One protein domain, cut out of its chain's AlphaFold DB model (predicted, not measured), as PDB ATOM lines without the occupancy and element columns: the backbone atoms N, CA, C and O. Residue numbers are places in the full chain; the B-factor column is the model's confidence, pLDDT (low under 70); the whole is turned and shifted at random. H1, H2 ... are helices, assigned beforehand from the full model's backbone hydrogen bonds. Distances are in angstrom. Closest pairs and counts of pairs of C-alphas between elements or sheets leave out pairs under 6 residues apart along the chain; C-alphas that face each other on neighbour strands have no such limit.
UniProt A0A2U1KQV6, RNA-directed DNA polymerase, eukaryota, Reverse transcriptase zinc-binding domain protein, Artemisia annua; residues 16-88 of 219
ATOM      1  N   SER A  16     163.235 151.871 174.462       48.16
ATOM      2  CA  SER A  16     162.473 151.487 175.657       48.16
ATOM      3  C   SER A  16     160.957 151.388 175.417       48.16
ATOM      4  O   SER A  16     160.305 150.483 175.935       48.16
ATOM      5  N   ALA A  17     160.381 152.259 174.581       50.62
ATOM      6  CA  ALA A  17     158.951 152.262 174.262       50.62
ATOM      7  C   ALA A  17     158.549 151.157 173.261       50.62
ATOM      8  O   ALA A  17     157.379 150.767 173.199       50.62
ATOM      9  N   LEU A  18     159.501 150.644 172.473       49.81
ATOM     10  CA  LEU A  18     159.302 149.509 171.560       49.81
ATOM     11  C   LEU A  18     159.369 148.166 172.295       49.81
ATOM     12  O   LEU A  18     158.540 147.297 172.027       49.81
ATOM     13  N   VAL A  19     160.286 148.019 173.255       52.69
ATOM     14  CA  VAL A  19     160.366 146.817 174.104       52.69
ATOM     15  C   VAL A  19     159.101 146.640 174.937       52.69
ATOM     16  O   VAL A  19     158.574 145.532 175.024       52.69
ATOM     17  N   ASP A  20     158.529 147.733 175.447       56.41
ATOM     18  CA  ASP A  20     157.263 147.669 176.174       56.41
ATOM     19  C   ASP A  20     156.119 147.151 175.274       56.41
ATOM     20  O   ASP A  20     155.257 146.401 175.725       56.41
ATOM     21  N   ARG A  21     156.110 147.434 173.960       57.84
ATOM     22  CA  ARG A  21     155.083 146.902 173.032       57.84
ATOM     23  C   ARG A  21     155.174 145.391 172.790       57.84
ATOM     24  O   ARG A  21     154.139 144.794 172.497       57.84
ATOM     25  N   ASN A  22     156.347 144.785 172.952       65.69
ATOM     26  CA  ASN A  22     156.623 143.393 172.583       65.69
ATOM     27  C   ASN A  22     156.806 142.464 173.797       65.69
ATOM     28  O   ASN A  22     157.552 141.496 173.716       65.69
ATOM     29  N   SER A  23     156.127 142.710 174.923       73.69
ATOM     30  CA  SER A  23     156.178 141.772 176.054       73.69
ATOM     31  C   SER A  23     155.573 140.400 175.689       73.69
ATOM     32  O   SER A  23     154.637 140.343 174.880       73.69
ATOM     33  N   PRO A  24     156.028 139.289 176.313       74.25
ATOM     34  CA  PRO A  24     155.444 137.961 176.102       74.25
ATOM     35  C   PRO A  24     153.920 137.963 176.271       74.25
ATOM     36  O   PRO A  24     153.197 137.340 175.499       74.25
ATOM     37  N   GLU A  25     153.419 138.728 177.243       77.00
ATOM     38  CA  GLU A  25     151.989 138.873 177.519       77.00
ATOM     39  C   GLU A  25     151.231 139.552 176.372       77.00
ATOM     40  O   GLU A  25     150.153 139.097 175.990       77.00
ATOM     41  N   LYS A  26     151.797 140.613 175.779       78.19
ATOM     42  CA  LYS A  26     151.192 141.327 174.643       78.19
ATOM     43  C   LYS A  26     151.201 140.472 173.375       78.19
ATOM     44  O   LYS A  26     150.208 140.463 172.648       78.19
ATOM     45  N   LEU A  27     152.268 139.705 173.141       76.81
ATOM     46  CA  LEU A  27     152.346 138.764 172.019       76.81
ATOM     47  C   LEU A  27     151.335 137.626 172.168       76.81
ATOM     48  O   LEU A  27     150.596 137.346 171.229       76.81
ATOM     49  N   LEU A  28     151.236 137.020 173.354       77.75
ATOM     50  CA  LEU A  28     150.235 135.988 173.637       77.75
ATOM     51  C   LEU A  28     148.805 136.536 173.502       77.75
ATOM     52  O   LEU A  28     147.938 135.857 172.953       77.75
ATOM     53  N   ALA A  29     148.557 137.784 173.912       79.56
ATOM     54  CA  ALA A  29     147.265 138.441 173.719       79.56
ATOM     55  C   ALA A  29     146.921 138.686 172.233       79.56
ATOM     56  O   ALA A  29     145.745 138.643 171.865       79.56
ATOM     57  N   ALA A  30     147.917 138.889 171.360       79.75
ATOM     58  CA  ALA A  30     147.712 139.119 169.926       79.75
ATOM     59  C   ALA A  30     147.203 137.878 169.167       79.75
ATOM     60  O   ALA A  30     146.495 138.016 168.169       79.75
ATOM     61  N   PHE A  31     147.488 136.666 169.657       74.25
ATOM     62  CA  PHE A  31     146.965 135.417 169.082       74.25
ATOM     63  C   PHE A  31     145.460 135.200 169.347       74.25
ATOM     64  O   PHE A  31     144.851 134.265 168.820       74.25
ATOM     65  N   GLY A  32     144.818 136.079 170.125       75.44
ATOM     66  CA  GLY A  32     143.372 136.097 170.309       75.44
ATOM     67  C   GLY A  32     142.869 135.032 171.287       75.44
ATOM     68  O   GLY A  32     142.749 135.302 172.479       75.44
ATOM     69  N   ARG A  33     142.480 133.843 170.797       74.25
ATOM     70  CA  ARG A  33     141.849 132.795 171.631       74.25
ATOM     71  C   ARG A  33     142.818 131.672 171.985       74.25
ATOM     72  O   ARG A  33     143.375 131.032 171.101       74.25
ATOM     73  N   VAL A  34     142.875 131.347 173.275       77.56
ATOM     74  CA  VAL A  34     143.587 130.170 173.786       77.56
ATOM     75  C   VAL A  34     142.923 128.885 173.260       77.56
ATOM     76  O   VAL A  34     141.700 128.729 173.398       77.56
ATOM     77  N   PRO A  35     143.684 127.955 172.655       82.50
ATOM     78  CA  PRO A  35     143.151 126.668 172.222       82.50
ATOM     79  C   PRO A  35     142.623 125.844 173.402       82.50
ATOM     80  O   PRO A  35     143.222 125.811 174.467       82.50
ATOM     81  N   ARG A  36     141.486 125.158 173.224       77.94
ATOM     82  CA  ARG A  36     140.787 124.488 174.339       77.94
ATOM     83  C   ARG A  36     141.340 123.104 174.698       77.94
ATOM     84  O   ARG A  36     141.244 122.710 175.854       77.94
ATOM     85  N   SER A  37     141.863 122.347 173.730       83.12
ATOM     86  CA  SER A  37     142.388 120.986 173.947       83.12
ATOM     87  C   SER A  37     143.130 120.445 172.717       83.12
ATOM     88  O   SER A  37     143.021 120.998 171.623       83.12
ATOM     89  N   GLY A  38     143.830 119.318 172.876       88.31
ATOM     90  CA  GLY A  38     144.489 118.593 171.782       88.31
ATOM     91  C   GLY A  38     145.830 119.197 171.352       88.31
ATOM     92  O   GLY A  38     146.445 119.959 172.095       88.31
ATOM     93  N   ILE A  39     146.269 118.859 170.135       84.31
ATOM     94  CA  ILE A  39     147.557 119.285 169.550       84.31
ATOM     95  C   ILE A  39     147.745 120.818 169.561       84.31
ATOM     96  O   ILE A  39     148.825 121.280 169.940       84.31
ATOM     97  N   PRO A  40     146.725 121.639 169.237       84.69
ATOM     98  CA  PRO A  40     146.867 123.092 169.308       84.69
ATOM     99  C   PRO A  40     147.139 123.600 170.730       84.69
ATOM    100  O   PRO A  40     147.870 124.568 170.904       84.69
ATOM    101  N   ASN A  41     146.596 122.936 171.758       85.44
ATOM    102  CA  ASN A  41     146.844 123.311 173.151       85.44
ATOM    103  C   ASN A  41     148.262 122.934 173.600       85.44
ATOM    104  O   ASN A  41     148.904 123.711 174.296       85.44
ATOM    105  N   SER A  42     148.791 121.783 173.168       86.44
ATOM    106  CA  SER A  42     150.195 121.448 173.445       86.44
ATOM    107  C   SER A  42     151.160 122.421 172.765       86.44
ATOM    108  O   SER A  42     152.094 122.883 173.408       86.44
ATOM    109  N   GLN A  43     150.903 122.800 171.506       88.44
ATOM    110  CA  GLN A  43     151.711 123.803 170.797       88.44
ATOM    111  C   GLN A  43     151.625 125.182 171.460       88.44
ATOM    112  O   GLN A  43     152.634 125.873 171.557       88.44
ATOM    113  N   TRP A  44     150.442 125.559 171.953       86.06
ATOM    114  CA  TRP A  44     150.242 126.795 172.704       86.06
ATOM    115  C   TRP A  44     151.055 126.829 174.001       86.06
ATOM    116  O   TRP A  44     151.733 127.816 174.264       86.06
ATOM    117  N   ILE A  45     151.047 125.740 174.777       86.38
ATOM    118  CA  ILE A  45     151.850 125.627 176.005       86.38
ATOM    119  C   ILE A  45     153.349 125.714 175.683       86.38
ATOM    120  O   ILE A  45     154.073 126.430 176.369       86.38
ATOM    121  N   THR A  46     153.818 125.042 174.625       89.00
ATOM    122  CA  THR A  46     155.220 125.128 174.181       89.00
ATOM    123  C   THR A  46     155.595 126.547 173.757       89.00
ATOM    124  O   THR A  46     156.625 127.058 174.182       89.00
ATOM    125  N   LEU A  47     154.754 127.208 172.958       86.56
ATOM    126  CA  LEU A  47     154.971 128.595 172.545       86.56
ATOM    127  C   LEU A  47     155.024 129.534 173.756       86.56
ATOM    128  O   LEU A  47     155.899 130.388 173.826       86.56
ATOM    129  N   GLN A  48     154.106 129.359 174.709       86.56
ATOM    130  CA  GLN A  48     154.065 130.148 175.934       86.56
ATOM    131  C   GLN A  48     155.338 129.959 176.767       86.56
ATOM    132  O   GLN A  48     155.894 130.954 177.225       86.56
ATOM    133  N   GLY A  49     155.826 128.723 176.919       87.06
ATOM    134  CA  GLY A  49     157.103 128.447 177.584       87.06
ATOM    135  C   GLY A  49     158.276 129.132 176.879       87.06
ATOM    136  O   GLY A  49     159.015 129.885 177.503       87.06
ATOM    137  N   ASN A  50     158.373 128.976 175.556       87.25
ATOM    138  CA  ASN A  50     159.444 129.581 174.762       87.25
ATOM    139  C   ASN A  50     159.434 131.117 174.835       87.25
ATOM    140  O   ASN A  50     160.490 131.735 174.907       87.25
ATOM    141  N   LEU A  51     158.252 131.745 174.823       83.56
ATOM    142  CA  LEU A  51     158.119 133.202 174.927       83.56
ATOM    143  C   LEU A  51     158.424 133.725 176.336       83.56
ATOM    144  O   LEU A  51     158.902 134.848 176.456       83.56
ATOM    145  N   GLN A  52     158.152 132.947 177.388       82.00
ATOM    146  CA  GLN A  52     158.505 133.319 178.764       82.00
ATOM    147  C   GLN A  52     160.018 133.272 179.012       82.00
ATOM    148  O   GLN A  52     160.523 134.056 179.811       82.00
ATOM    149  N   GLU A  53     160.735 132.383 178.323       82.00
ATOM    150  CA  GLU A  53     162.199 132.285 178.389       82.00
ATOM    151  C   GLU A  53     162.914 133.279 177.457       82.00
ATOM    152  O   GLU A  53     164.111 133.528 177.609       82.00
ATOM    153  N   PHE A  54     162.198 133.864 176.494       79.62
ATOM    154  CA  PHE A  54     162.780 134.766 175.507       79.62
ATOM    155  C   PHE A  54     163.018 136.165 176.084       79.62
ATOM    156  O   PHE A  54     162.099 136.842 176.548       79.62
ATOM    157  N   ILE A  55     164.262 136.632 176.001       78.44
ATOM    158  CA  ILE A  55     164.648 137.984 176.407       78.44
ATOM    159  C   ILE A  55     164.639 138.873 175.164       78.44
ATOM    160  O   ILE A  55     165.445 138.685 174.253       78.44
ATOM    161  N   PHE A  56     163.735 139.853 175.130       74.50
ATOM    162  CA  PHE A  56     163.693 140.835 174.050       74.50
ATOM    163  C   PHE A  56     164.927 141.731 174.097       74.50
ATOM    164  O   PHE A  56     165.263 142.301 175.135       74.50
ATOM    165  N   SER A  57     165.588 141.860 172.951       77.88
ATOM    166  CA  SER A  57     166.652 142.836 172.760       77.88
ATOM    167  C   SER A  57     166.046 144.206 172.456       77.88
ATOM    168  O   SER A  57     165.061 144.307 171.728       77.88
ATOM    169  N   GLU A  58     166.660 145.273 172.969       75.44
ATOM    170  CA  GLU A  58     166.346 146.645 172.540       75.44
ATOM    171  C   GLU A  58     166.867 146.937 171.120       75.44
ATOM    172  O   GLU A  58     166.520 147.955 170.519       75.44
ATOM    173  N   VAL A  59     167.711 146.051 170.579       78.88
ATOM    174  CA  VAL A  59     168.233 146.155 169.218       78.88
ATOM    175  C   VAL A  59     167.126 145.771 168.232       78.88
ATOM    176  O   VAL A  59     166.611 144.658 168.322       78.88
ATOM    177  N   PRO A  60     166.774 146.648 167.275       77.56
ATOM    178  CA  PRO A  60     165.807 146.319 166.241       77.56
ATOM    179  C   PRO A  60     166.261 145.115 165.412       77.56
ATOM    180  O   PRO A  60     167.424 145.036 165.004       77.56
ATOM    181  N   ASP A  61     165.322 144.226 165.100       80.69
ATOM    182  CA  ASP A  61     165.559 143.166 164.129       80.69
ATOM    183  C   ASP A  61     165.923 143.772 162.768       80.69
ATOM    184  O   ASP A  61     165.343 144.769 162.323       80.69
ATOM    185  N   HIS A  62     166.879 143.150 162.085       76.62
ATOM    186  CA  HIS A  62     167.240 143.494 160.717       76.62
ATOM    187  C   HIS A  62     167.188 142.245 159.843       76.62
ATOM    188  O   HIS A  62     167.562 141.149 160.259       76.62
ATOM    189  N   VAL A  63     166.696 142.410 158.616       81.75
ATOM    190  CA  VAL A  63     166.682 141.332 157.626       81.75
ATOM    191  C   VAL A  63     168.098 141.172 157.090       81.75
ATOM    192  O   VAL A  63     168.645 142.116 156.520       81.75
ATOM    193  N   VAL A  64     168.667 139.982 157.260       85.06
ATOM    194  CA  VAL A  64     169.979 139.620 156.721       85.06
ATOM    195  C   VAL A  64     169.784 138.794 155.457       85.06
ATOM    196  O   VAL A  64     169.016 137.834 155.429       85.06
ATOM    197  N   TRP A  65     170.481 139.178 154.396       85.06
ATOM    198  CA  TRP A  65     170.547 138.435 153.148       85.06
ATOM    199  C   TRP A  65     171.816 137.582 153.107       85.06
ATOM    200  O   TRP A  65     172.903 138.096 152.871       85.06
ATOM    201  N   GLU A  66     171.677 136.271 153.308       85.12
ATOM    202  CA  GLU A  66     172.811 135.334 153.429       85.12
ATOM    203  C   GLU A  66     173.640 135.163 152.144       85.12
ATOM    204  O   GLU A  66     174.745 134.628 152.185       85.12
ATOM    205  N   LEU A  67     173.125 135.609 150.993       80.62
ATOM    206  CA  LEU A  67     173.818 135.510 149.702       80.62
ATOM    207  C   LEU A  67     174.725 136.719 149.409       80.62
ATOM    208  O   LEU A  67     175.202 136.862 148.284       80.62
ATOM    209  N   ASP A  68     174.932 137.608 150.382       81.94
ATOM    210  CA  ASP A  68     175.812 138.772 150.280       81.94
ATOM    211  C   ASP A  68     176.693 138.904 151.532       81.94
ATOM    212  O   ASP A  68     176.225 138.706 152.652       81.94
ATOM    213  N   GLU A  69     177.967 139.266 151.351       78.50
ATOM    214  CA  GLU A  69     178.943 139.384 152.450       78.50
ATOM    215  C   GLU A  69     178.570 140.469 153.473       78.50
ATOM    216  O   GLU A  69     178.966 140.386 154.635       78.50
ATOM    217  N   PHE A  70     177.789 141.474 153.066       82.31
ATOM    218  CA  PHE A  70     177.333 142.554 153.939       82.31
ATOM    219  C   PHE A  70     175.928 142.309 154.494       82.31
ATOM    220  O   PHE A  70     175.380 143.177 155.174       82.31
ATOM    221  N   GLY A  71     175.322 141.153 154.201       83.56
ATOM    222  CA  GLY A  71     173.974 140.822 154.649       83.56
ATOM    223  C   GLY A  71     172.888 141.691 154.011       83.56
ATOM    224  O   GLY A  71     171.760 141.706 154.501       83.56
ATOM    225  N   VAL A  72     173.200 142.432 152.941       86.12
ATOM    226  CA  VAL A  72     172.264 143.359 152.296       86.12
ATOM    227  C   VAL A  72     171.664 142.715 151.054       86.12
ATOM    228  O   VAL A  72     172.364 142.214 150.172       86.12
ATOM    229  N   PHE A  73     170.337 142.773 150.943       84.88
ATOM    230  CA  PHE A  73     169.667 142.323 149.731       84.88
ATOM    231  C   PHE A  73     170.067 143.188 148.531       84.88
ATOM    232  O   PHE A  73     169.947 144.415 148.541       84.88
ATOM    233  N   SER A  74     170.466 142.524 147.452       88.00
ATOM    234  CA  SER A  74     170.769 143.149 146.175       88.00
ATOM    235  C   SER A  74     170.311 142.246 145.039       88.00
ATOM    236  O   SER A  74     170.523 141.033 145.053       88.00
ATOM    237  N   VAL A  75     169.735 142.849 143.996       89.06
ATOM    238  CA  VAL A  75     169.416 142.125 142.754       89.06
ATOM    239  C   VAL A  75     170.684 141.515 142.153       89.06
ATOM    240  O   VAL A  75     170.623 140.446 141.555       89.06
ATOM    241  N   THR A  76     171.840 142.156 142.342       86.38
ATOM    242  CA  THR A  76     173.129 141.656 141.859       86.38
ATOM    243  C   THR A  76     173.544 140.376 142.582       86.38
ATOM    244  O   THR A  76     173.906 139.419 141.909       86.38
ATOM    245  N   SER A  77     173.456 140.317 143.918       87.44
ATOM    246  CA  SER A  77     173.861 139.123 144.679       87.44
ATOM    247  C   SER A  77     172.926 137.941 144.416       87.44
ATOM    248  O   SER A  77     173.384 136.834 144.137       87.44
ATOM    249  N   MET A  78     171.613 138.194 144.368       88.56
ATOM    250  CA  MET A  78     170.627 137.192 143.961       88.56
ATOM    251  C   MET A  78     170.902 136.667 142.547       88.56
ATOM    252  O   MET A  78     170.877 135.460 142.319       88.56
ATOM    253  N   ARG A  79     171.178 137.563 141.591       88.25
ATOM    254  CA  ARG A  79     171.430 137.179 140.201       88.25
ATOM    255  C   ARG A  79     172.721 136.390 140.051       88.25
ATOM    256  O   ARG A  79     172.697 135.377 139.376       88.25
ATOM    257  N   SER A  80     173.799 136.785 140.721       84.94
ATOM    258  CA  SER A  80     175.054 136.026 140.720       84.94
ATOM    259  C   SER A  80     174.881 134.617 141.294       84.94
ATOM    260  O   SER A  80     175.431 133.667 140.745       84.94
ATOM    261  N   CYS A  81     174.094 134.464 142.365       85.00
ATOM    262  CA  CYS A  81     173.768 133.155 142.936       85.00
ATOM    263  C   CYS A  81     172.905 132.308 141.985       85.00
ATOM    264  O   CYS A  81     173.168 131.126 141.782       85.00
ATOM    265  N   LEU A  82     171.899 132.915 141.350       87.50
ATOM    266  CA  LEU A  82     171.090 132.233 140.341       87.50
ATOM    267  C   LEU A  82     171.924 131.828 139.130       87.50
ATOM    268  O   LEU A  82     171.791 130.709 138.654       87.50
ATOM    269  N   ASP A  83     172.790 132.711 138.644       84.56
ATOM    270  CA  ASP A  83     173.654 132.443 137.504       84.56
ATOM    271  C   ASP A  83     174.647 131.320 137.842       84.56
ATOM    272  O   ASP A  83     174.827 130.413 137.034       84.56
ATOM    273  N   SER A  84     175.231 131.291 139.045       82.00
ATOM    274  CA  SER A  84     176.121 130.194 139.451       82.00
ATOM    275  C   SER A  84     175.390 128.855 139.595       82.00
ATOM    276  O   SER A  84     175.950 127.817 139.242       82.00
ATOM    277  N   PHE A  85     174.136 128.874 140.059       82.31
ATOM    278  CA  PHE A  85     173.312 127.677 140.223       82.31
ATOM    279  C   PHE A  85     172.742 127.153 138.893       82.31
ATOM    280  O   PHE A  85     172.736 125.950 138.646       82.31
ATOM    281  N   LEU A  86     172.257 128.047 138.028       80.31
ATOM    282  CA  LEU A  86     171.553 127.706 136.787       80.31
ATOM    283  C   LEU A  86     172.484 127.578 135.579       80.31
ATOM    284  O   LEU A  86     172.200 126.797 134.672       80.31
ATOM    285  N   LEU A  87     173.564 128.360 135.529       74.69
ATOM    286  CA  LEU A  87     174.455 128.471 134.368       74.69
ATOM    287  C   LEU A  87     175.789 127.740 134.580       74.69
ATOM    288  O   LEU A  87     176.792 128.169 134.009       74.69
ATOM    289  N   GLY A  88     175.801 126.678 135.404       61.47
ATOM    290  CA  GLY A  88     176.987 125.912 135.819       61.47
ATOM    291  C   GLY A  88     178.106 125.874 134.774       61.47
ATOM    292  O   GLY A  88     177.845 125.555 133.621       61.47
TER     293      GLY A  88
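AT A GLANCE: This is residues 16 to 88 of the 219 residues of the protein "RNA-directed DNA polymerase, eukaryota, Reverse transcriptase zinc-binding domain protein" of Artemisia annua (UniProt A0A2U1KQV6). Two helical parts lie far from each other, joined by a long unnamed link: at one end the helices H2 and H3 form a hairpin with the short helix H1 leading into it, and at the other end H4 is alone. H2 and H3 meet over only part of H3, whose residues 39 to 42 stick out together with residues 37 and 38 before them, while residues 82 to 88 stick out at the far end. The printed part has 73 residues with four named helices, in the order H1, H2, H3, H4, and no named strand; its class is all helix. It is extended, with a radius of gyration of the C-alphas of 19.4 A, and flat, spanning 52 by 36 by 19 A.

HOW THE PARTS SIT: H1, residues 16 to 21, and H2, residues 24 to 30, meet only through their link, which is tight, with 2 residues between them. H2 touches H3, residues 39 to 53, which takes part with its residues 48 to 52 alone. The closest C-alphas are those of Pro 24 and Leu 51, 5.6 A apart. The two helices form a helical hairpin, running opposite ways at a steep tilt of 40 degrees, and their centres are 12.0 A apart. H1 and H3 are apart. H4, residues 75 to 86, touches no helix and is apart from H1, H2 and H3. In H2, H3 and H4 every O i to N i+4 pair is within hydrogen-bond range; in H1 it is 1 of 2.

IN THESE COORDINATES: H1 runs from Ser 16, whose C-alpha is at (162.473, 151.487, 175.657), to Arg 21. H2 runs from Pro 24 to Ala 30, 10.0 A from first to last C-alpha. H3, the longest helix with 15 residues, runs from Ile 39, with its C-alpha at (147.557, 119.285, 169.550), to Glu 53, over 21.5 A. H4 runs from Val 75 to Leu 86, over 15.8 A, and its last C-alpha is at (171.553, 127.706, 136.787).

THE WHOLE: The two C-alphas farthest apart are those of Arg 36 and Gly 88, at 52.9 A. The link from H3 to H4 is long, with 21 residues, 54 to 74, and no named element; their C-alphas lie 9 to 21 A from the mean of the C-alphas. The link from H2 to H3 is short, with 8 residues. The printed part has no cut. The mean pLDDT of the printed part is 79.2, and residues 16 to 22 and residue 88 are under 70.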